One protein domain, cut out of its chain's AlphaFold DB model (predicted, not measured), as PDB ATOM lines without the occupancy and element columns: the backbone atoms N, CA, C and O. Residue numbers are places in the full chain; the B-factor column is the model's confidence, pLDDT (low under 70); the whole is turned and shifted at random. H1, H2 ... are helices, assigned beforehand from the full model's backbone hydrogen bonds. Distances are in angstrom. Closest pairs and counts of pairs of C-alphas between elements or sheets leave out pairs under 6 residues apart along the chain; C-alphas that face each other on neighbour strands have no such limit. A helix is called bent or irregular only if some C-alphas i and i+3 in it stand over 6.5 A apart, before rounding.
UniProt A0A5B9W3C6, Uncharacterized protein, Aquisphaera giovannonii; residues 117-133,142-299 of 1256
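Overview. This is residues 117 to 133 and 142 to 299 of the 1256 residues of an uncharacterized protein of Aquisphaera giovannonii (UniProt A0A5B9W3C6). Look for one very long helix, H9, which runs along a body of shorter helices and sticks out beyond it with residues 283 to 299. In the body H1 and H2 pack side by side, H3 lies along H9, H4 is in the middle, and H5, H6 and H7 follow toward the other end, with H8 at the rim. The printed part has 175 residues with nine named helices, H1 to H9 in order, and no named strand: all helix. It is loose, radius of gyration of the C-alphas 19.7 A, spanning 73 by 39 by 24 A.

Arrangement. Start at H1, residues 117 to 130, which touches H2, residues 144 to 154, at a shallow tilt of 27 degrees, opposite ways; their closest C-alphas, Leu 125 and Ile 148, are 6.3 A apart. H3, residues 156 to 174, touches H9, residues 256 to 299, at 26 degrees, a shallow tilt, closest at C-alphas 163 and 271, 5.9 A. H4, residues 181 to 191, touches H2, closest at C-alphas 145 and 189, 5.9 A. H5, residues 195 to 199, touches H4 only at the corner, closest at C-alphas 188 and 195, 6.7 A. H6, residues 202 to 213, touches H9 with H9's residues 256 to 263 alone, closest at C-alphas 210 and 259, 4.6 A. H7, residues 218 to 232, touches H6, closest at C-alphas 212 and 218, 4.9 A. H8, residues 238 to 243, is close to but not clearly touching H7, closest at C-alphas 230 and 241, 5.5 A. Each O i to N i+4 pair is within hydrogen-bond range in H1, H2, H3, H4, H6 and H8; H7 has 10 of 11, H9 38 of 40, H5 0 of 1 with 1 of 2 O i to N i+3 pairs.

Along the chain. Find C-alpha 117 at (109.973, 90.792, 118.124), where H1 begins its 20.7 A; H3 spans 26.7 A and H7 22.0 A. From C-alpha 256 at (68.487, 88.863, 106.968), H9 runs 66.8 A to C-alpha 299 at (132.932, 75.275, 95.756). H9 is irregular, C-alphas 296 and 299 being 7.0 A apart, and H5 only just, C-alphas 196 and 199 being 6.9 A apart.

Size, cuts and confidence. Residues 134 to 141 are not printed, and C-alphas 133 and 142 are 15.3 A apart across the cut. H8 to H9 is a long link. Of 34 residues with pLDDT under 70, the longest run is 232 to 243.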
ATOM      1  N   GLY A 117     110.028  89.330 118.248       68.00
ATOM      2  CA  GLY A 117     109.973  90.792 118.124       68.00
ATOM      3  C   GLY A 117     108.738  91.282 117.359       68.00
ATOM      4  O   GLY A 117     108.075  92.226 117.790       68.00
ATOM      5  N   SER A 118     108.380  90.614 116.257       68.44
ATOM      6  CA  SER A 118     107.208  90.998 115.457       68.44
ATOM      7  C   SER A 118     105.883  90.737 116.185       68.44
ATOM      8  O   SER A 118     104.972  91.560 116.105       68.44
ATOM      9  N   ALA A 119     105.789  89.661 116.975       75.56
ATOM     10  CA  ALA A 119     104.604  89.362 117.781       75.56
ATOM     11  C   ALA A 119     104.292  90.452 118.825       75.56
ATOM     12  O   ALA A 119     103.122  90.766 119.036       75.56
ATOM     13  N   ALA A 120     105.314  91.064 119.435       78.06
ATOM     14  CA  ALA A 120     105.128  92.172 120.375       78.06
ATOM     15  C   ALA A 120     104.555  93.426 119.685       78.06
ATOM     16  O   ALA A 120     103.584  94.008 120.173       78.06
ATOM     17  N   ARG A 121     105.086  93.800 118.510       79.94
ATOM     18  CA  ARG A 121     104.570  94.934 117.721       79.94
ATOM     19  C   ARG A 121     103.157  94.674 117.193       79.94
ATOM     20  O   ARG A 121     102.313  95.560 117.257       79.94
ATOM     21  N   ALA A 122     102.867  93.455 116.737       84.44
ATOM     22  CA  ALA A 122     101.520  93.064 116.323       84.44
ATOM     23  C   ALA A 122     100.510  93.151 117.485       84.44
ATOM     24  O   ALA A 122      99.381  93.593 117.277       84.44
ATOM     25  N   ALA A 123     100.915  92.791 118.710       80.81
ATOM     26  CA  ALA A 123     100.083  92.953 119.901       80.81
ATOM     27  C   ALA A 123      99.790  94.437 120.198       80.81
ATOM     28  O   ALA A 123      98.618  94.793 120.315       80.81
ATOM     29  N   GLU A 124     100.814  95.301 120.231       83.31
ATOM     30  CA  GLU A 124     100.665  96.759 120.415       83.31
ATOM     31  C   GLU A 124      99.701  97.370 119.384       83.31
ATOM     32  O   GLU A 124      98.712  98.006 119.753       83.31
ATOM     33  N   LEU A 125      99.951  97.130 118.093       83.44
ATOM     34  CA  LEU A 125      99.124  97.640 116.998       83.44
ATOM     35  C   LEU A 125      97.685  97.123 117.082       83.44
ATOM     36  O   LEU A 125      96.750  97.890 116.872       83.44
ATOM     37  N   SER A 126      97.484  95.849 117.433       84.62
ATOM     38  CA  SER A 126      96.138  95.288 117.606       84.62
ATOM     39  C   SER A 126      95.380  95.878 118.800       84.62
ATOM     40  O   SER A 126      94.164  96.046 118.727       84.62
ATOM     41  N   GLY A 127      96.094  96.247 119.871       80.88
ATOM     42  CA  GLY A 127      95.538  96.994 120.996       80.88
ATOM     43  C   GLY A 127      95.108  98.392 120.564       80.88
ATOM     44  O   GLY A 127      93.947  98.753 120.729       80.88
ATOM     45  N   ARG A 128      96.003  99.139 119.905       81.81
ATOM     46  CA  ARG A 128      95.730 100.490 119.376       81.81
ATOM     47  C   ARG A 128      94.626 100.517 118.313       81.81
ATOM     48  O   ARG A 128      93.888 101.492 118.222       81.81
ATOM     49  N   LEU A 129      94.458  99.444 117.534       82.62
ATOM     50  CA  LEU A 129      93.348  99.324 116.585       82.62
ATOM     51  C   LEU A 129      91.985  99.226 117.290       82.62
ATOM     52  O   LEU A 129      90.992  99.699 116.748       82.62
ATOM     53  N   LEU A 130      91.928  98.619 118.478       79.88
ATOM     54  CA  LEU A 130      90.684  98.331 119.201       79.88
ATOM     55  C   LEU A 130      90.471  99.186 120.465       79.88
ATOM     56  O   LEU A 130      89.471  98.990 121.156       79.88
ATOM     57  N   ALA A 131      91.386 100.107 120.770       71.50
ATOM     58  CA  ALA A 131      91.275 101.043 121.881       71.50
ATOM     59  C   ALA A 131      90.234 102.135 121.587       71.50
ATOM     60  O   ALA A 131      90.251 102.745 120.520       71.50
ATOM     61  N   TRP A 132      89.360 102.393 122.562       56.69
ATOM     62  CA  TRP A 132      88.375 103.476 122.546       56.69
ATOM     63  C   TRP A 132      88.712 104.439 123.688       56.69
ATOM     64  O   TRP A 132      88.080 104.425 124.741       56.69
ATOM     65  N   GLU A 133      89.757 105.233 123.484       51.25
ATOM     66  CA  GLU A 133      90.320 106.167 124.464       51.25
ATOM     67  C   GLU A 133      90.728 107.455 123.728       51.25
ATOM     68  O   GLU A 133      90.892 107.436 122.505       51.25
ATOM     69  N   SER A 142      91.209 111.190 110.984       48.31
ATOM     70  CA  SER A 142      90.579 110.533 109.822       48.31
ATOM     71  C   SER A 142      91.359 109.385 109.155       48.31
ATOM     72  O   SER A 142      90.785 108.685 108.320       48.31
ATOM     73  N   ASP A 143      92.628 109.135 109.514       52.03
ATOM     74  CA  ASP A 143      93.462 108.107 108.838       52.03
ATOM     75  C   ASP A 143      94.118 107.071 109.783       52.03
ATOM     76  O   ASP A 143      94.822 106.148 109.351       52.03
ATOM     77  N   GLY A 144      93.852 107.167 111.093       67.50
ATOM     78  CA  GLY A 144      94.444 106.298 112.119       67.50
ATOM     79  C   GLY A 144      94.134 104.806 111.934       67.50
ATOM     80  O   GLY A 144      95.048 103.975 111.975       67.50
ATOM     81  N   ALA A 145      92.867 104.447 111.679       75.19
ATOM     82  CA  ALA A 145      92.452 103.054 111.469       75.19
ATOM     83  C   ALA A 145      93.215 102.383 110.314       75.19
ATOM     84  O   ALA A 145      93.744 101.277 110.457       75.19
ATOM     85  N   ARG A 146      93.302 103.065 109.165       80.00
ATOM     86  CA  ARG A 146      93.902 102.533 107.930       80.00
ATOM     87  C   ARG A 146      95.386 102.301 108.073       80.00
ATOM     88  O   ARG A 146      95.873 101.247 107.676       80.00
ATOM     89  N   ARG A 147      96.091 103.261 108.671       81.38
ATOM     90  CA  ARG A 147      97.533 103.179 108.906       81.38
ATOM     91  C   ARG A 147      97.889 101.998 109.811       81.38
ATOM     92  O   ARG A 147      98.822 101.262 109.500       81.38
ATOM     93  N   ILE A 148      97.111 101.761 110.871       84.38
ATOM     94  CA  ILE A 148      97.316 100.618 111.777       84.38
ATOM     95  C   ILE A 148      96.972  99.288 111.085       84.38
ATOM     96  O   ILE A 148      97.734  98.328 111.208       84.38
ATOM     97  N   VAL A 149      95.879  99.217 110.312       88.06
ATOM     98  CA  VAL A 149      95.550  98.018 109.515       88.06
ATOM     99  C   VAL A 149      96.623  97.741 108.457       88.06
ATOM    100  O   VAL A 149      96.984  96.584 108.280       88.06
ATOM    101  N   ALA A 150      97.194  98.762 107.814       86.75
ATOM    102  CA  ALA A 150      98.288  98.606 106.855       86.75
ATOM    103  C   ALA A 150      99.592  98.107 107.510       86.75
ATOM    104  O   ALA A 150     100.256  97.235 106.958       86.75
ATOM    105  N   GLU A 151      99.944  98.588 108.708       86.50
ATOM    106  CA  GLU A 151     101.122  98.105 109.453       86.50
ATOM    107  C   GLU A 151     100.929  96.656 109.967       86.50
ATOM    108  O   GLU A 151     101.855  95.834 109.970       86.50
ATOM    109  N   LEU A 152      99.690  96.287 110.318       88.88
ATOM    110  CA  LEU A 152      99.299  94.895 110.575       88.88
ATOM    111  C   LEU A 152      99.282  94.041 109.291       88.88
ATOM    112  O   LEU A 152      99.623  92.865 109.357       88.88
ATOM    113  N   GLU A 153      98.934  94.607 108.131       90.25
ATOM    114  CA  GLU A 153      99.025  93.947 106.821       90.25
ATOM    115  C   GLU A 153     100.462  93.862 106.271       90.25
ATOM    116  O   GLU A 153     100.677  93.097 105.334       90.25
ATOM    117  N   ASP A 154     101.463  94.551 106.832       84.75
ATOM    118  CA  ASP A 154     102.881  94.363 106.468       84.75
ATOM    119  C   ASP A 154     103.569  93.280 107.327       84.75
ATOM    120  O   ASP A 154     104.325  92.436 106.830       84.75
ATOM    121  N   SER A 155     103.244  93.229 108.623       84.94
ATOM    122  CA  SER A 155     103.796  92.237 109.553       84.94
ATOM    123  C   SER A 155     103.129  90.857 109.431       84.94
ATOM    124  O   SER A 155     101.909  90.717 109.385       84.94
ATOM    125  N   ARG A 156     103.930  89.784 109.434       83.00
ATOM    126  CA  ARG A 156     103.437  88.394 109.326       83.00
ATOM    127  C   ARG A 156     102.576  88.003 110.534       83.00
ATOM    128  O   ARG A 156     101.542  87.353 110.393       83.00
ATOM    129  N   GLU A 157     102.975  88.452 111.716       84.12
ATOM    130  CA  GLU A 157     102.267  88.235 112.973       84.12
ATOM    131  C   GLU A 157     100.996  89.105 113.075       84.12
ATOM    132  O   GLU A 157      99.998  88.648 113.642       84.12
ATOM    133  N   GLY A 158     100.989  90.292 112.449       87.88
ATOM    134  CA  GLY A 158      99.811  91.147 112.268       87.88
ATOM    135  C   GLY A 158      98.782  90.533 111.316       87.88
ATOM    136  O   GLY A 158      97.625  90.367 111.705       87.88
ATOM    137  N   ARG A 159      99.206  90.054 110.135       90.50
ATOM    138  CA  ARG A 159      98.363  89.263 109.214       90.50
ATOM    139  C   ARG A 159      97.757  88.057 109.917       90.50
ATOM    140  O   ARG A 159      96.556  87.833 109.823       90.50
ATOM    141  N   ALA A 160      98.556  87.317 110.688       88.19
ATOM    142  CA  ALA A 160      98.071  86.171 111.449       88.19
ATOM    143  C   ALA A 160      97.064  86.564 112.553       88.19
ATOM    144  O   ALA A 160      96.171  85.777 112.871       88.19
ATOM    145  N   TRP A 161      97.174  87.759 113.145       90.69
ATOM    146  CA  TRP A 161      96.177  88.295 114.080       90.69
ATOM    147  C   TRP A 161      94.884  88.714 113.367       90.69
ATOM    148  O   TRP A 161      93.798  88.322 113.808       90.69
ATOM    149  N   LEU A 162      94.991  89.422 112.238       91.31
ATOM    150  CA  LEU A 162      93.855  89.805 111.397       91.31
ATOM    151  C   LEU A 162      93.102  88.560 110.904       91.31
ATOM    152  O   LEU A 162      91.891  88.481 111.084       91.31
ATOM    153  N   LEU A 163      93.809  87.546 110.389       91.56
ATOM    154  CA  LEU A 163      93.239  86.266 109.950       91.56
ATOM    155  C   LEU A 163      92.446  85.575 111.060       91.56
ATOM    156  O   LEU A 163      91.269  85.273 110.870       91.56
ATOM    157  N   ARG A 164      93.040  85.383 112.247       92.19
ATOM    158  CA  ARG A 164      92.341  84.766 113.393       92.19
ATOM    159  C   ARG A 164      91.083  85.534 113.803       92.19
ATOM    160  O   ARG A 164      90.131  84.921 114.286       92.19
ATOM    161  N   THR A 165      91.075  86.855 113.640       89.25
ATOM    162  CA  THR A 165      89.956  87.703 114.068       89.25
ATOM    163  C   THR A 165      88.855  87.764 113.003       89.25
ATOM    164  O   THR A 165      87.683  87.606 113.346       89.25
ATOM    165  N   TRP A 166      89.207  87.835 111.715       92.19
ATOM    166  CA  TRP A 166      88.264  87.678 110.601       92.19
ATOM    167  C   TRP A 166      87.641  86.278 110.551       92.19
ATOM    168  O   TRP A 166      86.428  86.170 110.397       92.19
ATOM    169  N   MET A 167      88.413  85.210 110.780       90.69
ATOM    170  CA  MET A 167      87.881  83.841 110.889       90.69
ATOM    171  C   MET A 167      86.905  83.686 112.068       90.69
ATOM    172  O   MET A 167      85.892  82.998 111.943       90.69
ATOM    173  N   ARG A 168      87.156  84.364 113.199       87.50
ATOM    174  CA  ARG A 168      86.229  84.390 114.345       87.50
ATOM    175  C   ARG A 168      84.923  85.119 114.013       87.50
ATOM    176  O   ARG A 168      83.858  84.628 114.380       87.50
ATOM    177  N   LEU A 169      84.995  86.260 113.322       85.81
ATOM    178  CA  LEU A 169      83.806  86.976 112.844       85.81
ATOM    179  C   LEU A 169      83.019  86.150 111.826       85.81
ATOM    180  O   LEU A 169      81.809  86.019 111.968       85.81
ATOM    181  N   ARG A 170      83.703  85.525 110.862       90.06
ATOM    182  CA  ARG A 170      83.113  84.612 109.876       90.06
ATOM    183  C   ARG A 170      82.303  83.502 110.552       90.06
ATOM    184  O   ARG A 170      81.129  83.337 110.241       90.06
ATOM    185  N   GLY A 171      82.879  82.824 111.548       86.19
ATOM    186  CA  GLY A 171      82.165  81.806 112.330       86.19
ATOM    187  C   GLY A 171      80.971  82.349 113.132       86.19
ATOM    188  O   GLY A 171      79.994  81.631 113.334       86.19
ATOM    189  N   ALA A 172      80.992  83.620 113.549       82.69
ATOM    190  CA  ALA A 172      79.832  84.275 114.162       82.69
ATOM    191  C   ALA A 172      78.748  84.650 113.131       82.69
ATOM    192  O   ALA A 172      77.559  84.549 113.441       82.69
ATOM    193  N   PHE A 173      79.138  85.041 111.909       85.69
ATOM    194  CA  PHE A 173      78.218  85.266 110.788       85.69
ATOM    195  C   PHE A 173      77.567  83.957 110.315       85.69
ATOM    196  O   PHE A 173      76.400  83.980 109.933       85.69
ATOM    197  N   GLU A 174      78.252  82.813 110.401       84.19
ATOM    198  CA  GLU A 174      77.654  81.488 110.166       84.19
ATOM    199  C   GLU A 174      76.738  81.069 111.331       84.19
ATOM    200  O   GLU A 174      75.563  80.779 111.129       84.19
ATOM    201  N   GLY A 175      77.243  81.094 112.569       78.06
ATOM    202  CA  GLY A 175      76.585  80.533 113.757       78.06
ATOM    203  C   GLY A 175      75.408  81.323 114.349       78.06
ATOM    204  O   GLY A 175      75.101  81.140 115.524       78.06
ATOM    205  N   GLY A 176      74.779  82.232 113.598       67.69
ATOM    206  CA  GLY A 176      73.546  82.922 114.017       67.69
ATOM    207  C   GLY A 176      73.653  83.868 115.227       67.69
ATOM    208  O   GLY A 176      72.631  84.384 115.674       67.69
ATOM    209  N   ARG A 177      74.852  84.115 115.776       73.88
ATOM    210  CA  ARG A 177      75.037  84.879 117.025       73.88
ATOM    211  C   ARG A 177      74.566  86.337 116.878       73.88
ATOM    212  O   ARG A 177      74.921  87.010 115.918       73.88
ATOM    213  N   ARG A 178      73.844  86.849 117.887       66.25
ATOM    214  CA  ARG A 178      73.531  88.286 118.029       66.25
ATOM    215  C   ARG A 178      74.819  89.109 118.185       66.25
ATOM    216  O   ARG A 178      75.649  88.791 119.037       66.25
ATOM    217  N   PHE A 179      74.959  90.169 117.393       72.12
ATOM    218  CA  PHE A 179      76.093  91.099 117.444       72.12
ATOM    219  C   PHE A 179      75.785  92.294 118.342       72.12
ATOM    220  O   PHE A 179      74.717  92.892 118.228       72.12
ATOM    221  N   ASP A 180      76.733  92.654 119.203       70.38
ATOM    222  CA  ASP A 180      76.626  93.812 120.089       70.38
ATOM    223  C   ASP A 180      77.292  95.076 119.496       70.38
ATOM    224  O   ASP A 180      77.871  95.072 118.404       70.38
ATOM    225  N   ALA A 181      77.193  96.187 120.229       70.50
ATOM    226  CA  ALA A 181      77.808  97.470 119.884       70.50
ATOM    227  C   ALA A 181      79.341  97.394 119.715       70.50
ATOM    228  O   ALA A 181      79.915  98.123 118.904       70.50
ATOM    229  N   LEU A 182      80.009  96.507 120.455       72.19
ATOM    230  CA  LEU A 182      81.463  96.366 120.449       72.19
ATOM    231  C   LEU A 182      81.937  95.518 119.259       72.19
ATOM    232  O   LEU A 182      82.981  95.806 118.678       72.19
ATOM    233  N   ASP A 183      81.156  94.522 118.842       75.69
ATOM    234  CA  ASP A 183      81.403  93.775 117.605       75.69
ATOM    235  C   ASP A 183      81.187  94.640 116.354       75.69
ATOM    236  O   ASP A 183      82.014  94.594 115.441       75.69
ATOM    237  N   ARG A 184      80.162  95.506 116.341       78.06
ATOM    238  CA  ARG A 184      79.972  96.532 115.293       78.06
ATOM    239  C   ARG A 184      81.193  97.456 115.174       78.06
ATOM    240  O   ARG A 184      81.724  97.636 114.078       78.06
ATOM    241  N   TYR A 185      81.695  97.963 116.304       77.62
ATOM    242  CA  TYR A 185      82.921  98.768 116.365       77.62
ATOM    243  C   TYR A 185      84.155  98.015 115.834       77.62
ATOM    244  O   TYR A 185      84.861  98.521 114.960       77.62
ATOM    245  N   ARG A 186      84.384  96.774 116.294       80.44
ATOM    246  CA  ARG A 186      85.496  95.914 115.842       80.44
ATOM    247  C   ARG A 186      85.496  95.702 114.328       80.44
ATOM    248  O   ARG A 186      86.563  95.740 113.720       80.44
ATOM    249  N   ILE A 187      84.325  95.471 113.726       83.25
ATOM    250  CA  ILE A 187      84.186  95.258 112.277       83.25
ATOM    251  C   ILE A 187      84.594  96.521 111.508       83.25
ATOM    252  O   ILE A 187      85.419  96.419 110.604       83.25
ATOM    253  N   GLY A 188      84.095  97.701 111.898       80.44
ATOM    254  CA  GLY A 188      84.493  98.976 111.285       80.44
ATOM    255  C   GLY A 188      86.006  99.206 111.357       80.44
ATOM    256  O   GLY A 188      86.668  99.340 110.324       80.44
ATOM    257  N   ARG A 189      86.578  99.115 112.565       84.62
ATOM    258  CA  ARG A 189      88.015  99.331 112.801       84.62
ATOM    259  C   ARG A 189      88.891  98.376 111.982       84.62
ATOM    260  O   ARG A 189      89.833  98.820 111.332       84.62
ATOM    261  N   MET A 190      88.556  97.082 111.916       87.06
ATOM    262  CA  MET A 190      89.314  96.098 111.118       87.06
ATOM    263  C   MET A 190      89.128  96.208 109.598       87.06
ATOM    264  O   MET A 190      89.919  95.626 108.853       87.06
ATOM    265  N   LEU A 191      88.121  96.938 109.112       85.12
ATOM    266  CA  LEU A 191      88.008  97.291 107.693       85.12
ATOM    267  C   LEU A 191      88.903  98.482 107.307       85.12
ATOM    268  O   LEU A 191      89.111  98.698 106.109       85.12
ATOM    269  N   GLY A 192      89.458  99.198 108.295       81.12
ATOM    270  CA  GLY A 192      90.180 100.458 108.112       81.12
ATOM    271  C   GLY A 192      89.250 101.675 108.112       81.12
ATOM    272  O   GLY A 192      89.472 102.601 107.332       81.12
ATOM    273  N   PHE A 193      88.202 101.652 108.940       80.38
ATOM    274  CA  PHE A 193      87.233 102.740 109.085       80.38
ATOM    275  C   PHE A 193      87.033 103.102 110.556       80.38
ATOM    276  O   PHE A 193      86.958 102.218 111.415       80.38
ATOM    277  N   ASP A 194      86.893 104.391 110.841       74.62
ATOM    278  CA  ASP A 194      86.434 104.865 112.145       74.62
ATOM    279  C   ASP A 194      84.902 104.982 112.199       74.62
ATOM    280  O   ASP A 194      84.251 105.033 111.155       74.62
ATOM    281  N   PRO A 195      84.266 105.023 113.387       68.00
ATOM    282  CA  PRO A 195      82.805 105.114 113.481       68.00
ATOM    283  C   PRO A 195      82.218 106.316 112.727       68.00
ATOM    284  O   PRO A 195      81.112 106.231 112.206       68.00
ATOM    285  N   ILE A 196      82.978 107.411 112.623       66.50
ATOM    286  CA  ILE A 196      82.626 108.622 111.871       66.50
ATOM    287  C   ILE A 196      82.564 108.403 110.345       66.50
ATOM    288  O   ILE A 196      81.786 109.064 109.663       66.50
ATOM    289  N   ASP A 197      83.314 107.434 109.810       69.50
ATOM    290  CA  ASP A 197      83.333 107.100 108.380       69.50
ATOM    291  C   ASP A 197      82.064 106.369 107.928       69.50
ATOM    292  O   ASP A 197      81.749 106.343 106.738       69.50
ATOM    293  N   ALA A 198      81.336 105.747 108.860       69.56
ATOM    294  CA  ALA A 198      80.248 104.818 108.563       69.56
ATOM    295  C   ALA A 198      79.083 105.440 107.773       69.56
ATOM    296  O   ALA A 198      78.301 104.705 107.178       69.56
ATOM    297  N   THR A 199      78.957 106.768 107.735       68.56
ATOM    298  CA  THR A 199      77.986 107.497 106.894       68.56
ATOM    299  C   THR A 199      78.612 108.236 105.714       68.56
ATOM    300  O   THR A 199      77.897 108.607 104.790       68.56
ATOM    301  N   MET A 200      79.935 108.409 105.698       70.06
ATOM    302  CA  MET A 200      80.662 109.126 104.641       70.06
ATOM    303  C   MET A 200      81.287 108.190 103.595       70.06
ATOM    304  O   MET A 200      81.643 108.634 102.505       70.06
ATOM    305  N   ILE A 201      81.449 106.902 103.918       76.06
ATOM    306  CA  ILE A 201      82.214 105.936 103.122       76.06
ATOM    307  C   ILE A 201      81.313 104.749 102.740       76.06
ATOM    308  O   ILE A 201      80.963 103.957 103.617       76.06
ATOM    309  N   PRO A 202      80.939 104.568 101.454       79.94
ATOM    310  CA  PRO A 202      79.900 103.604 101.077       79.94
ATOM    311  C   PRO A 202      80.167 102.150 101.519       79.94
ATOM    312  O   PRO A 202      79.253 101.563 102.095       79.94
ATOM    313  N   PRO A 203      81.390 101.579 101.401       76.69
ATOM    314  CA  PRO A 203      81.670 100.233 101.926       76.69
ATOM    315  C   PRO A 203      81.561 100.101 103.455       76.69
ATOM    316  O   PRO A 203      81.345  99.002 103.966       76.69
ATOM    317  N   ALA A 204      81.723 101.200 104.201       77.62
ATOM    318  CA  ALA A 204      81.486 101.224 105.643       77.62
ATOM    319  C   ALA A 204      79.978 101.275 105.935       77.62
ATOM    320  O   ALA A 204      79.484 100.507 106.762       77.62
ATOM    321  N   ASN A 205      79.238 102.115 105.204       84.50
ATOM    322  CA  ASN A 205      77.787 102.225 105.335       84.50
ATOM    323  C   ASN A 205      77.078 100.903 105.024       84.50
ATOM    324  O   ASN A 205      76.262 100.443 105.814       84.50
ATOM    325  N   GLU A 206      77.442 100.259 103.917       86.38
ATOM    326  CA  GLU A 206      76.880  98.985 103.462       86.38
ATOM    327  C   GLU A 206      77.102  97.857 104.489       86.38
ATOM    328  O   GLU A 206      76.164  97.136 104.835       86.38
ATOM    329  N   ALA A 207      78.300  97.775 105.082       84.88
ATOM    330  CA  ALA A 207      78.586  96.841 106.172       84.88
ATOM    331  C   ALA A 207      77.734  97.115 107.428       84.88
ATOM    332  O   ALA A 207      77.250  96.173 108.059       84.88
ATOM    333  N   PHE A 208      77.491  98.384 107.777       84.19
ATOM    334  CA  PHE A 208      76.596  98.743 108.884       84.19
ATOM    335  C   PHE A 208      75.112  98.486 108.548       84.19
ATOM    336  O   PHE A 208      74.389  97.993 109.416       84.19
ATOM    337  N   ARG A 209      74.660  98.703 107.300       86.00
ATOM    338  CA  ARG A 209      73.308  98.314 106.839       86.00
ATOM    339  C   ARG A 209      73.096  96.801 106.969       86.00
ATOM    340  O   ARG A 209      72.075  96.379 107.512       86.00
ATOM    341  N   ALA A 210      74.078  95.987 106.577       87.06
ATOM    342  CA  ALA A 210      74.010  94.531 106.736       87.06
ATOM    343  C   ALA A 210      73.950  94.114 108.221       87.06
ATOM    344  O   ALA A 210      73.143  93.266 108.605       87.06
ATOM    345  N   LEU A 211      74.735  94.758 109.093       84.06
ATOM    346  CA  LEU A 211      74.696  94.517 110.543       84.06
ATOM    347  C   LEU A 211      73.385  94.977 111.213       84.06
ATOM    348  O   LEU A 211      73.061  94.484 112.297       84.06
ATOM    349  N   ASN A 212      72.624  95.888 110.594       82.19
ATOM    350  CA  ASN A 212      71.279  96.280 111.036       82.19
ATOM    351  C   ASN A 212      70.222  95.251 110.633       82.19
ATOM    352  O   ASN A 212      69.426  94.853 111.479       82.19
ATOM    353  N   ALA A 213      70.261  94.758 109.393       83.50
ATOM    354  CA  ALA A 213      69.357  93.709 108.909       83.50
ATOM    355  C   ALA A 213      69.516  92.359 109.650       83.50
ATOM    356  O   ALA A 213      68.630  91.510 109.590       83.50
ATOM    357  N   LEU A 214      70.621  92.165 110.385       78.88
ATOM    358  CA  LEU A 214      70.855  91.017 111.273       78.88
ATOM    359  C   LEU A 214      70.453  91.232 112.744       78.88
ATOM    360  O   LEU A 214      70.659  90.328 113.557       78.88
ATOM    361  N   HIS A 215      69.938  92.404 113.127       77.50
ATOM    362  CA  HIS A 215      69.682  92.746 114.526       77.50
ATOM    363  C   HIS A 215      68.196  93.031 114.783       77.50
ATOM    364  O   HIS A 215      67.574  93.804 114.066       77.50
ATOM    365  N   GLU A 216      67.632  92.462 115.852       67.88
ATOM    366  CA  GLU A 216      66.194  92.557 116.183       67.88
ATOM    367  C   GLU A 216      65.705  94.004 116.384       67.88
ATOM    368  O   GLU A 216      64.568  94.328 116.069       67.88
ATOM    369  N   GLY A 217      66.585  94.893 116.857       67.88
ATOM    370  CA  GLY A 217      66.329  96.337 116.951       67.88
ATOM    371  C   GLY A 217      66.563  97.142 115.660       67.88
ATOM    372  O   GLY A 217      66.564  98.369 115.726       67.88
ATOM    373  N   GLY A 218      66.833  96.492 114.522       73.62
ATOM    374  CA  GLY A 218      66.999  97.113 113.203       73.62
ATOM    375  C   GLY A 218      67.918  98.339 113.187       73.62
ATOM    376  O   GLY A 218      69.017  98.332 113.748       73.62
ATOM    377  N   GLU A 219      67.450  99.420 112.562       71.19
ATOM    378  CA  GLU A 219      68.160 100.705 112.530       71.19
ATOM    379  C   GLU A 219      68.216 101.414 113.887       71.19
ATOM    380  O   GLU A 219      69.196 102.103 114.167       71.19
ATOM    381  N   ALA A 220      67.233 101.209 114.772       73.69
ATOM    382  CA  ALA A 220      67.242 101.805 116.109       73.69
ATOM    383  C   ALA A 220      68.419 101.288 116.960       73.69
ATOM    384  O   ALA A 220      68.960 102.022 117.782       73.69
ATOM    385  N   ALA A 221      68.890 100.060 116.713       70.69
ATOM    386  CA  ALA A 221      70.127  99.547 117.301       70.69
ATOM    387  C   ALA A 221      71.399 100.181 116.703       70.69
ATOM    388  O   ALA A 221      72.419 100.274 117.389       70.69
ATOM    389  N   CYS A 222      71.346 100.650 115.452       75.06
ATOM    390  CA  CYS A 222      72.403 101.481 114.877       75.06
ATOM    391  C   CYS A 222      72.413 102.860 115.529       75.06
ATOM    392  O   CYS A 222      73.439 103.301 116.035       75.06
ATOM    393  N   GLU A 223      71.259 103.519 115.588       78.56
ATOM    394  CA  GLU A 223      71.169 104.860 116.153       78.56
ATOM    395  C   GLU A 223      71.413 104.867 117.672       78.56
ATOM    396  O   GLU A 223      71.963 105.833 118.183       78.56
ATOM    397  N   ALA A 224      71.162 103.766 118.392       76.12
ATOM    398  CA  ALA A 224      71.632 103.584 119.770       76.12
ATOM    399  C   ALA A 224      73.172 103.503 119.876       76.12
ATOM    400  O   ALA A 224      73.759 104.087 120.788       76.12
ATOM    401  N   PHE A 225      73.845 102.825 118.935       79.44
ATOM    402  CA  PHE A 225      75.311 102.813 118.846       79.44
ATOM    403  C   PHE A 225      75.864 104.216 118.541       79.44
ATOM    404  O   PHE A 225      76.780 104.674 119.226       79.44
ATOM    405  N   PHE A 226      75.273 104.936 117.583       79.12
ATOM    406  CA  PHE A 226      75.679 106.304 117.245       79.12
ATOM    407  C   PHE A 226      75.336 107.320 118.343       79.12
ATOM    408  O   PHE A 226      76.152 108.188 118.640       79.12
ATOM    409  N   ALA A 227      74.210 107.172 119.041       78.06
ATOM    410  CA  ALA A 227      73.888 107.958 120.228       78.06
ATOM    411  C   ALA A 227      74.923 107.749 121.340       78.06
ATOM    412  O   ALA A 227      75.421 108.732 121.891       78.06
ATOM    413  N   ARG A 228      75.328 106.497 121.610       75.00
ATOM    414  CA  ARG A 228      76.401 106.210 122.573       75.00
ATOM    415  C   ARG A 228      77.751 106.767 122.112       75.00
ATOM    416  O   ARG A 228      78.497 107.285 122.938       75.00
ATOM    417  N   ALA A 229      78.049 106.746 120.812       71.00
ATOM    418  CA  ALA A 229      79.236 107.401 120.266       71.00
ATOM    419  C   ALA A 229      79.196 108.932 120.459       71.00
ATOM    420  O   ALA A 229      80.201 109.506 120.863       71.00
ATOM    421  N   ARG A 230      78.043 109.592 120.269       77.06
ATOM    422  CA  ARG A 230      77.841 111.036 120.539       77.06
ATOM    423  C   ARG A 230      77.824 111.410 122.025       77.06
ATOM    424  O   ARG A 230      77.978 112.588 122.353       77.06
ATOM    425  N   GLU A 231      77.576 110.450 122.907       71.88
ATOM    426  CA  GLU A 231      77.664 110.603 124.363       71.88
ATOM    427  C   GLU A 231      79.122 110.499 124.832       71.88
ATOM    428  O   GLU A 231      79.591 111.349 125.586       71.88
ATOM    429  N   LEU A 232      79.861 109.506 124.324       65.38
ATOM    430  CA  LEU A 232      81.293 109.333 124.585       65.38
ATOM    431  C   LEU A 232      82.125 110.465 123.954       65.38
ATOM    432  O   LEU A 232      83.019 110.993 124.601       65.38
ATOM    433  N   ALA A 233      81.767 110.926 122.753       63.50
ATOM    434  CA  ALA A 233      82.346 112.102 122.097       63.50
ATOM    435  C   ALA A 233      81.807 113.441 122.656       63.50
ATOM    436  O   ALA A 233      81.640 114.412 121.913       63.50
ATOM    437  N   SER A 234      81.479 113.506 123.951       61.91
ATOM    438  CA  SER A 234      80.932 114.712 124.593       61.91
ATOM    439  C   SER A 234      81.962 115.830 124.770       61.91
ATOM    440  O   SER A 234      81.565 116.994 124.721       61.91
ATOM    441  N   GLY A 235      83.252 115.495 124.901       60.16
ATOM    442  CA  GLY A 235      84.367 116.452 124.881       60.16
ATOM    443  C   GLY A 235      84.813 116.891 123.476       60.16
ATOM    444  O   GLY A 235      85.551 117.862 123.339       60.16
ATOM    445  N   CYS A 236      84.364 116.214 122.414       61.09
ATOM    446  CA  CYS A 236      84.796 116.502 121.045       61.09
ATOM    447  C   CYS A 236      84.111 117.749 120.456       61.09
ATOM    448  O   CYS A 236      82.970 118.078 120.787       61.09
ATOM    449  N   HIS A 237      84.779 118.404 119.496       68.12
ATOM    450  CA  HIS A 237      84.270 119.605 118.823       68.12
ATOM    451  C   HIS A 237      82.832 119.412 118.273       68.12
ATOM    452  O   HIS A 237      82.563 118.384 117.637       68.12
ATOM    453  N   PRO A 238      81.901 120.381 118.430       66.00
ATOM    454  CA  PRO A 238      80.483 120.187 118.103       66.00
ATOM    455  C   PRO A 238      80.176 119.707 116.678       66.00
ATOM    456  O   PRO A 238      79.186 119.005 116.482       66.00
ATOM    457  N   MET A 239      81.013 120.023 115.680       58.94
ATOM    458  CA  MET A 239      80.843 119.484 114.319       58.94
ATOM    459  C   MET A 239      81.083 117.969 114.244       58.94
ATOM    460  O   MET A 239      80.313 117.272 113.588       58.94
ATOM    461  N   ILE A 240      82.086 117.447 114.960       63.53
ATOM    462  CA  ILE A 240      82.393 116.008 115.030       63.53
ATOM    463  C   ILE A 240      81.212 115.282 115.684       63.53
ATOM    464  O   ILE A 240      80.635 114.361 115.105       63.53
ATOM    465  N   ARG A 241      80.750 115.794 116.831       69.25
ATOM    466  CA  ARG A 241      79.581 115.264 117.548       69.25
ATOM    467  C   ARG A 241      78.280 115.334 116.727       69.25
ATOM    468  O   ARG A 241      77.407 114.489 116.907       69.25
ATOM    469  N   ARG A 242      78.156 116.296 115.801       66.56
ATOM    470  CA  ARG A 242      77.024 116.435 114.861       66.56
ATOM    471  C   ARG A 242      77.134 115.542 113.614       66.56
ATOM    472  O   ARG A 242      76.112 115.277 112.991       66.56
ATOM    473  N   SER A 243      78.331 115.069 113.259       67.19
ATOM    474  CA  SER A 243      78.542 114.130 112.140       67.19
ATOM    475  C   SER A 243      78.281 112.661 112.503       67.19
ATOM    476  O   SER A 243      77.889 111.881 111.641       67.19
ATOM    477  N   LEU A 244      78.398 112.301 113.788       71.56
ATOM    478  CA  LEU A 244      78.127 110.964 114.346       71.56
ATOM    479  C   LEU A 244      76.615 110.625 114.431       71.56
ATOM    480  O   LEU A 244      76.110 110.201 115.472       71.56
ATOM    481  N   VAL A 245      75.861 110.835 113.352       76.00
ATOM    482  CA  VAL A 245      74.422 110.521 113.232       76.00
ATOM    483  C   VAL A 245      74.241 109.451 112.163       76.00
ATOM    484  O   VAL A 245      74.787 109.613 111.073       76.00
ATOM    485  N   TRP A 246      73.492 108.378 112.447       81.19
ATOM    486  CA  TRP A 246      73.273 107.309 111.470       81.19
ATOM    487  C   TRP A 246      72.509 107.807 110.232       81.19
ATOM    488  O   TRP A 246      71.587 108.617 110.334       81.19
ATOM    489  N   ARG A 247      72.891 107.292 109.059       79.31
ATOM    490  CA  ARG A 247      72.199 107.462 107.775       79.31
ATOM    491  C   ARG A 247      72.368 106.191 106.956       79.31
ATOM    492  O   ARG A 247      73.487 105.698 106.848       79.31
ATOM    493  N   ALA A 248      71.294 105.679 106.367       80.12
ATOM    494  CA  ALA A 248      71.353 104.577 105.412       80.12
ATOM    495  C   ALA A 248      71.519 105.139 103.989       80.12
ATOM    496  O   ALA A 248      70.547 105.501 103.333       80.12
ATOM    497  N   GLU A 249      72.761 105.228 103.514       74.31
ATOM    498  CA  GLU A 249      73.097 105.786 102.196       74.31
ATOM    499  C   GLU A 249      73.021 104.678 101.124       74.31
ATOM    500  O   GLU A 249      74.032 104.144 100.653       74.31
ATOM    501  N   GLY A 250      71.794 104.251 100.812       75.69
ATOM    502  CA  GLY A 250      71.473 103.227  99.810       75.69
ATOM    503  C   GLY A 250      70.366 102.267 100.255       75.69
ATOM    504  O   GLY A 250      69.899 102.326 101.391       75.69
ATOM    505  N   GLU A 251      69.953 101.370  99.358       78.25
ATOM    506  CA  GLU A 251      68.830 100.455  99.603       78.25
ATOM    507  C   GLU A 251      69.074  99.508 100.804       78.25
ATOM    508  O   GLU A 251      70.226  99.130 101.087       78.25
ATOM    509  N   PRO A 252      68.008  99.136 101.543       76.94
ATOM    510  CA  PRO A 252      68.073  98.131 102.595       76.94
ATOM    511  C   PRO A 252      68.191  96.723 101.996       76.94
ATOM    512  O   PRO A 252      67.616  96.431 100.952       76.94
ATOM    513  N   PHE A 253      68.885  95.826 102.698       83.62
ATOM    514  CA  PHE A 253      68.911  94.403 102.348       83.62
ATOM    515  C   PHE A 253      67.498  93.810 102.457       83.62
ATOM    516  O   PHE A 253      66.832  93.987 103.480       83.62
ATOM    517  N   GLY A 254      67.053  93.089 101.427       77.44
ATOM    518  CA  GLY A 254      65.698  92.539 101.332       77.44
ATOM    519  C   GLY A 254      65.439  91.372 102.286       77.44
ATOM    520  O   GLY A 254      64.288  91.016 102.532       77.44
ATOM    521  N   SER A 255      66.492  90.778 102.857       85.69
ATOM    522  CA  SER A 255      66.376  89.780 103.923       85.69
ATOM    523  C   SER A 255      67.592  89.744 104.853       85.69
ATOM    524  O   SER A 255      68.708  90.129 104.494       85.69
ATOM    525  N   ALA A 256      67.395  89.182 106.049       82.25
ATOM    526  CA  ALA A 256      68.487  88.863 106.968       82.25
ATOM    527  C   ALA A 256      69.455  87.801 106.399       82.25
ATOM    528  O   ALA A 256      70.618  87.755 106.793       82.25
ATOM    529  N   GLU A 257      69.011  86.949 105.468       84.50
ATOM    530  CA  GLU A 257      69.874  85.959 104.809       84.50
ATOM    531  C   GLU A 257      70.808  86.613 103.784       84.50
ATOM    532  O   GLU A 257      72.001  86.319 103.761       84.50
ATOM    533  N   GLU A 258      70.300  87.573 103.012       87.62
ATOM    534  CA  GLU A 258      71.084  88.380 102.070       87.62
ATOM    535  C   GLU A 258      72.151  89.217 102.797       87.62
ATOM    536  O   GLU A 258      73.330  89.188 102.436       87.62
ATOM    537  N   ALA A 259      71.774  89.874 103.899       86.56
ATOM    538  CA  ALA A 259      72.708  90.599 104.761       86.56
ATOM    539  C   ALA A 259      73.784  89.683 105.383       86.56
ATOM    540  O   ALA A 259      74.952  90.069 105.497       86.56
ATOM    541  N   ARG A 260      73.421  88.442 105.749       88.19
ATOM    542  CA  ARG A 260      74.375  87.421 106.216       88.19
ATOM    543  C   ARG A 260      75.339  87.012 105.104       88.19
ATOM    544  O   ARG A 260      76.541  86.943 105.348       88.19
ATOM    545  N   ALA A 261      74.833  86.783 103.892       88.12
ATOM    546  CA  ALA A 261      75.636  86.422 102.728       88.12
ATOM    547  C   ALA A 261      76.643  87.526 102.356       88.12
ATOM    548  O   ALA A 261      77.808  87.220 102.102       88.12
ATOM    549  N   PHE A 262      76.237  88.800 102.417       91.38
ATOM    550  CA  PHE A 262      77.133  89.944 102.220       91.38
ATOM    551  C   PHE A 262      78.290  89.957 103.235       91.38
ATOM    552  O   PHE A 262      79.457  90.040 102.852       91.38
ATOM    553  N   LEU A 263      77.993  89.819 104.534       88.44
ATOM    554  CA  LEU A 263      79.017  89.848 105.588       88.44
ATOM    555  C   LEU A 263      79.956  88.630 105.547       88.44
ATOM    556  O   LEU A 263      81.146  88.765 105.842       88.44
ATOM    557  N   LEU A 264      79.459  87.465 105.120       90.94
ATOM    558  CA  LEU A 264      80.291  86.292 104.834       90.94
ATOM    559  C   LEU A 264      81.224  86.542 103.642       90.94
ATOM    560  O   LEU A 264      82.430  86.343 103.770       90.94
ATOM    561  N   ALA A 265      80.705  87.058 102.523       90.88
ATOM    562  CA  ALA A 265      81.508  87.385 101.344       90.88
ATOM    563  C   ALA A 265      82.589  88.444 101.641       90.88
ATOM    564  O   ALA A 265      83.723  88.323 101.164       90.88
ATOM    565  N   LEU A 266      82.268  89.441 102.475       91.44
ATOM    566  CA  LEU A 266      83.203  90.455 102.966       91.44
ATOM    567  C   LEU A 266      84.331  89.834 103.808       91.44
ATOM    568  O   LEU A 266      85.508  90.118 103.562       91.44
ATOM    569  N   ALA A 267      83.994  88.955 104.757       90.88
ATOM    570  CA  ALA A 267      84.979  88.246 105.575       90.88
ATOM    571  C   ALA A 267      85.867  87.317 104.725       90.88
ATOM    572  O   ALA A 267      87.093  87.365 104.842       90.88
ATOM    573  N   ASP A 268      85.277  86.542 103.811       92.19
ATOM    574  CA  ASP A 268      86.000  85.656 102.890       92.19
ATOM    575  C   ASP A 268      86.901  86.437 101.922       92.19
ATOM    576  O   ASP A 268      87.968  85.957 101.535       92.19
ATOM    577  N   GLY A 269      86.506  87.646 101.513       93.00
ATOM    578  CA  GLY A 269      87.352  88.556 100.736       93.00
ATOM    579  C   GLY A 269      88.582  89.030 101.520       93.00
ATOM    580  O   GLY A 269      89.699  89.001 100.997       93.00
ATOM    581  N   ARG A 270      88.404  89.412 102.792       93.25
ATOM    582  CA  ARG A 270      89.508  89.846 103.668       93.25
ATOM    583  C   ARG A 270      90.452  88.698 104.035       93.25
ATOM    584  O   ARG A 270      91.662  88.900 103.999       93.25
ATOM    585  N   ILE A 271      89.932  87.500 104.309       92.94
ATOM    586  CA  ILE A 271      90.747  86.305 104.593       92.94
ATOM    587  C   ILE A 271      91.649  85.971 103.395       92.94
ATOM    588  O   ILE A 271      92.869  85.945 103.552       92.94
ATOM    589  N   ARG A 272      91.085  85.849 102.183       90.81
ATOM    590  CA  ARG A 272      91.854  85.525 100.963       90.81
ATOM    591  C   ARG A 272      92.965  86.538 100.654       90.81
ATOM    592  O   ARG A 272      94.059  86.137 100.258       90.81
ATOM    593  N   ARG A 273      92.725  87.840 100.871       90.94
ATOM    594  CA  ARG A 273      93.751  88.900 100.738       90.94
ATOM    595  C   ARG A 273      94.925  88.683 101.700       90.94
ATOM    596  O   ARG A 273      96.079  88.796 101.300       90.94
ATOM    597  N   LEU A 274      94.638  88.375 102.963       91.62
ATOM    598  CA  LEU A 274      95.659  88.189 103.996       91.62
ATOM    599  C   LEU A 274      96.470  86.898 103.783       91.62
ATOM    600  O   LEU A 274      97.683  86.900 103.996       91.62
ATOM    601  N   GLU A 275      95.826  85.825 103.317       88.56
ATOM    602  CA  GLU A 275      96.483  84.564 102.939       88.56
ATOM    603  C   GLU A 275      97.431  84.749 101.743       88.56
ATOM    604  O   GLU A 275      98.577  84.294 101.795       88.56
ATOM    605  N   MET A 276      97.000  85.486 100.711       85.50
ATOM    606  CA  MET A 276      97.821  85.855  99.549       85.50
ATOM    607  C   MET A 276      99.106  86.579  99.980       85.50
ATOM    608  O   MET A 276     100.201  86.061  99.750       85.50
ATOM    609  N   LEU A 277      98.983  87.694 100.712       83.94
ATOM    610  CA  LEU A 277     100.122  88.482 101.209       83.94
ATOM    611  C   LEU A 277     101.073  87.662 102.105       83.94
ATOM    612  O   LEU A 277     102.294  87.861 102.110       83.94
ATOM    613  N   GLN A 278     100.535  86.729 102.897       81.62
ATOM    614  CA  GLN A 278     101.358  85.824 103.698       81.62
ATOM    615  C   GLN A 278     102.135  84.825 102.822       81.62
ATOM    616  O   GLN A 278     103.311  84.586 103.100       81.62
ATOM    617  N   SER A 279     101.527  84.290 101.759       74.44
ATOM    618  CA  SER A 279     102.178  83.323 100.864       74.44
ATOM    619  C   SER A 279     103.361  83.918 100.085       74.44
ATOM    620  O   SER A 279     104.447  83.336 100.092       74.44
ATOM    621  N   GLU A 280     103.197  85.112  99.506       72.88
ATOM    622  CA  GLU A 280     104.229  85.806  98.721       72.88
ATOM    623  C   GLU A 280     105.479  86.085  99.570       72.88
ATOM    624  O   GLU A 280     106.605  85.741  99.204       72.88
ATOM    625  N   THR A 281     105.276  86.657 100.761       75.31
ATOM    626  CA  THR A 281     106.390  87.049 101.638       75.31
ATOM    627  C   THR A 281     107.101  85.880 102.318       75.31
ATOM    628  O   THR A 281     108.273  86.029 102.670       75.31
ATOM    629  N   ASP A 282     106.459  84.723 102.504       72.19
ATOM    630  CA  ASP A 282     107.153  83.513 102.968       72.19
ATOM    631  C   ASP A 282     107.923  82.830 101.813       72.19
ATOM    632  O   ASP A 282     109.030  82.330 102.044       72.19
ATOM    633  N   ALA A 283     107.423  82.895 100.570       65.69
ATOM    634  CA  ALA A 283     108.104  82.375  99.378       65.69
ATOM    635  C   ALA A 283     109.399  83.141  99.046       65.69
ATOM    636  O   ALA A 283     110.480  82.546  99.045       65.69
ATOM    637  N   GLU A 284     109.341  84.472  98.880       69.50
ATOM    638  CA  GLU A 284     110.536  85.271  98.547       69.50
ATOM    639  C   GLU A 284     111.671  85.120  99.577       69.50
ATOM    640  O   GLU A 284     112.852  85.323  99.269       69.50
ATOM    641  N   ARG A 285     111.321  84.866 100.845       66.38
ATOM    642  CA  ARG A 285     112.286  84.661 101.931       66.38
ATOM    643  C   ARG A 285     112.929  83.281 101.827       66.38
ATOM    644  O   ARG A 285     114.147  83.188 101.974       66.38
ATOM    645  N   ALA A 286     112.153  82.238 101.526       68.44
ATOM    646  CA  ALA A 286     112.671  80.889 101.317       68.44
ATOM    647  C   ALA A 286     113.693  80.842 100.166       68.44
ATOM    648  O   ALA A 286     114.792  80.316 100.358       68.44
ATOM    649  N   ASP A 287     113.389  81.472  99.027       68.44
ATOM    650  CA  ASP A 287     114.290  81.515  97.866       68.44
ATOM    651  C   ASP A 287     115.601  82.247  98.172       68.44
ATOM    652  O   ASP A 287     116.690  81.760  97.851       68.44
ATOM    653  N   ARG A 288     115.527  83.392  98.865       70.44
ATOM    654  CA  ARG A 288     116.713  84.150  99.298       70.44
ATOM    655  C   ARG A 288     117.624  83.332 100.219       70.44
ATOM    656  O   ARG A 288     118.847  83.419 100.093       70.44
ATOM    657  N   GLU A 289     117.059  82.524 101.115       72.25
ATOM    658  CA  GLU A 289     117.837  81.648 102.001       72.25
ATOM    659  C   GLU A 289     118.407  80.422 101.265       72.25
ATOM    660  O   GLU A 289     119.573  80.073 101.475       72.25
ATOM    661  N   ALA A 290     117.646  79.819 100.347       69.62
ATOM    662  CA  ALA A 290     118.096  78.696  99.524       69.62
ATOM    663  C   ALA A 290     119.252  79.085  98.582       69.62
ATOM    664  O   ALA A 290     120.261  78.373  98.505       69.62
ATOM    665  N   LEU A 291     119.154  80.244  97.920       72.62
ATOM    666  CA  LEU A 291     120.212  80.791  97.063       72.62
ATOM    667  C   LEU A 291     121.505  81.048  97.851       72.62
ATOM    668  O   LEU A 291     122.587  80.672  97.396       72.62
ATOM    669  N   ALA A 292     121.401  81.631  99.051       71.88
ATOM    670  CA  ALA A 292     122.553  81.891  99.913       71.88
ATOM    671  C   ALA A 292     123.245  80.596 100.381       71.88
ATOM    672  O   ALA A 292     124.476  80.517 100.360       71.88
ATOM    673  N   ALA A 293     122.474  79.569 100.755       73.69
ATOM    674  CA  ALA A 293     123.014  78.268 101.153       73.69
ATOM    675  C   ALA A 293     123.689  77.535  99.978       73.69
ATOM    676  O   ALA A 293     124.809  77.038 100.119       73.69
ATOM    677  N   SER A 294     123.052  77.518  98.800       75.25
ATOM    678  CA  SER A 294     123.586  76.866  97.596       75.25
ATOM    679  C   SER A 294     124.893  77.518  97.121       75.25
ATOM    680  O   SER A 294     125.878  76.827  96.852       75.25
ATOM    681  N   ALA A 295     124.962  78.856  97.121       76.94
ATOM    682  CA  ALA A 295     126.161  79.604  96.734       76.94
ATOM    683  C   ALA A 295     127.386  79.337  97.637       76.94
ATOM    684  O   ALA A 295     128.524  79.496  97.189       76.94
ATOM    685  N   ALA A 296     127.177  78.922  98.891       73.94
ATOM    686  CA  ALA A 296     128.254  78.609  99.828       73.94
ATOM    687  C   ALA A 296     128.850  77.199  99.636       73.94
ATOM    688  O   ALA A 296     130.053  77.015  99.842       73.94
ATOM    689  N   VAL A 297     128.043  76.215  99.216       81.06
ATOM    690  CA  VAL A 297     128.497  74.826  98.967       81.06
ATOM    691  C   VAL A 297     129.026  74.604  97.547       81.06
ATOM    692  O   VAL A 297     129.791  73.673  97.313       81.06
ATOM    693  N   GLU A 298     128.714  75.504  96.614       80.06
ATOM    694  CA  GLU A 298     129.101  75.455  95.195       80.06
ATOM    695  C   GLU A 298     130.601  75.191  94.935       80.06
ATOM    696  O   GLU A 298     130.967  74.558  93.943       80.06
ATOM    697  N   ARG A 299     131.498  75.616  95.841       77.69
ATOM    698  CA  ARG A 299     132.932  75.275  95.756       77.69
ATOM    699  C   ARG A 299     133.180  73.774  95.939       77.69
ATOM    700  O   ARG A 299     133.943  73.206  95.161       77.69
TER     701      ARG A 299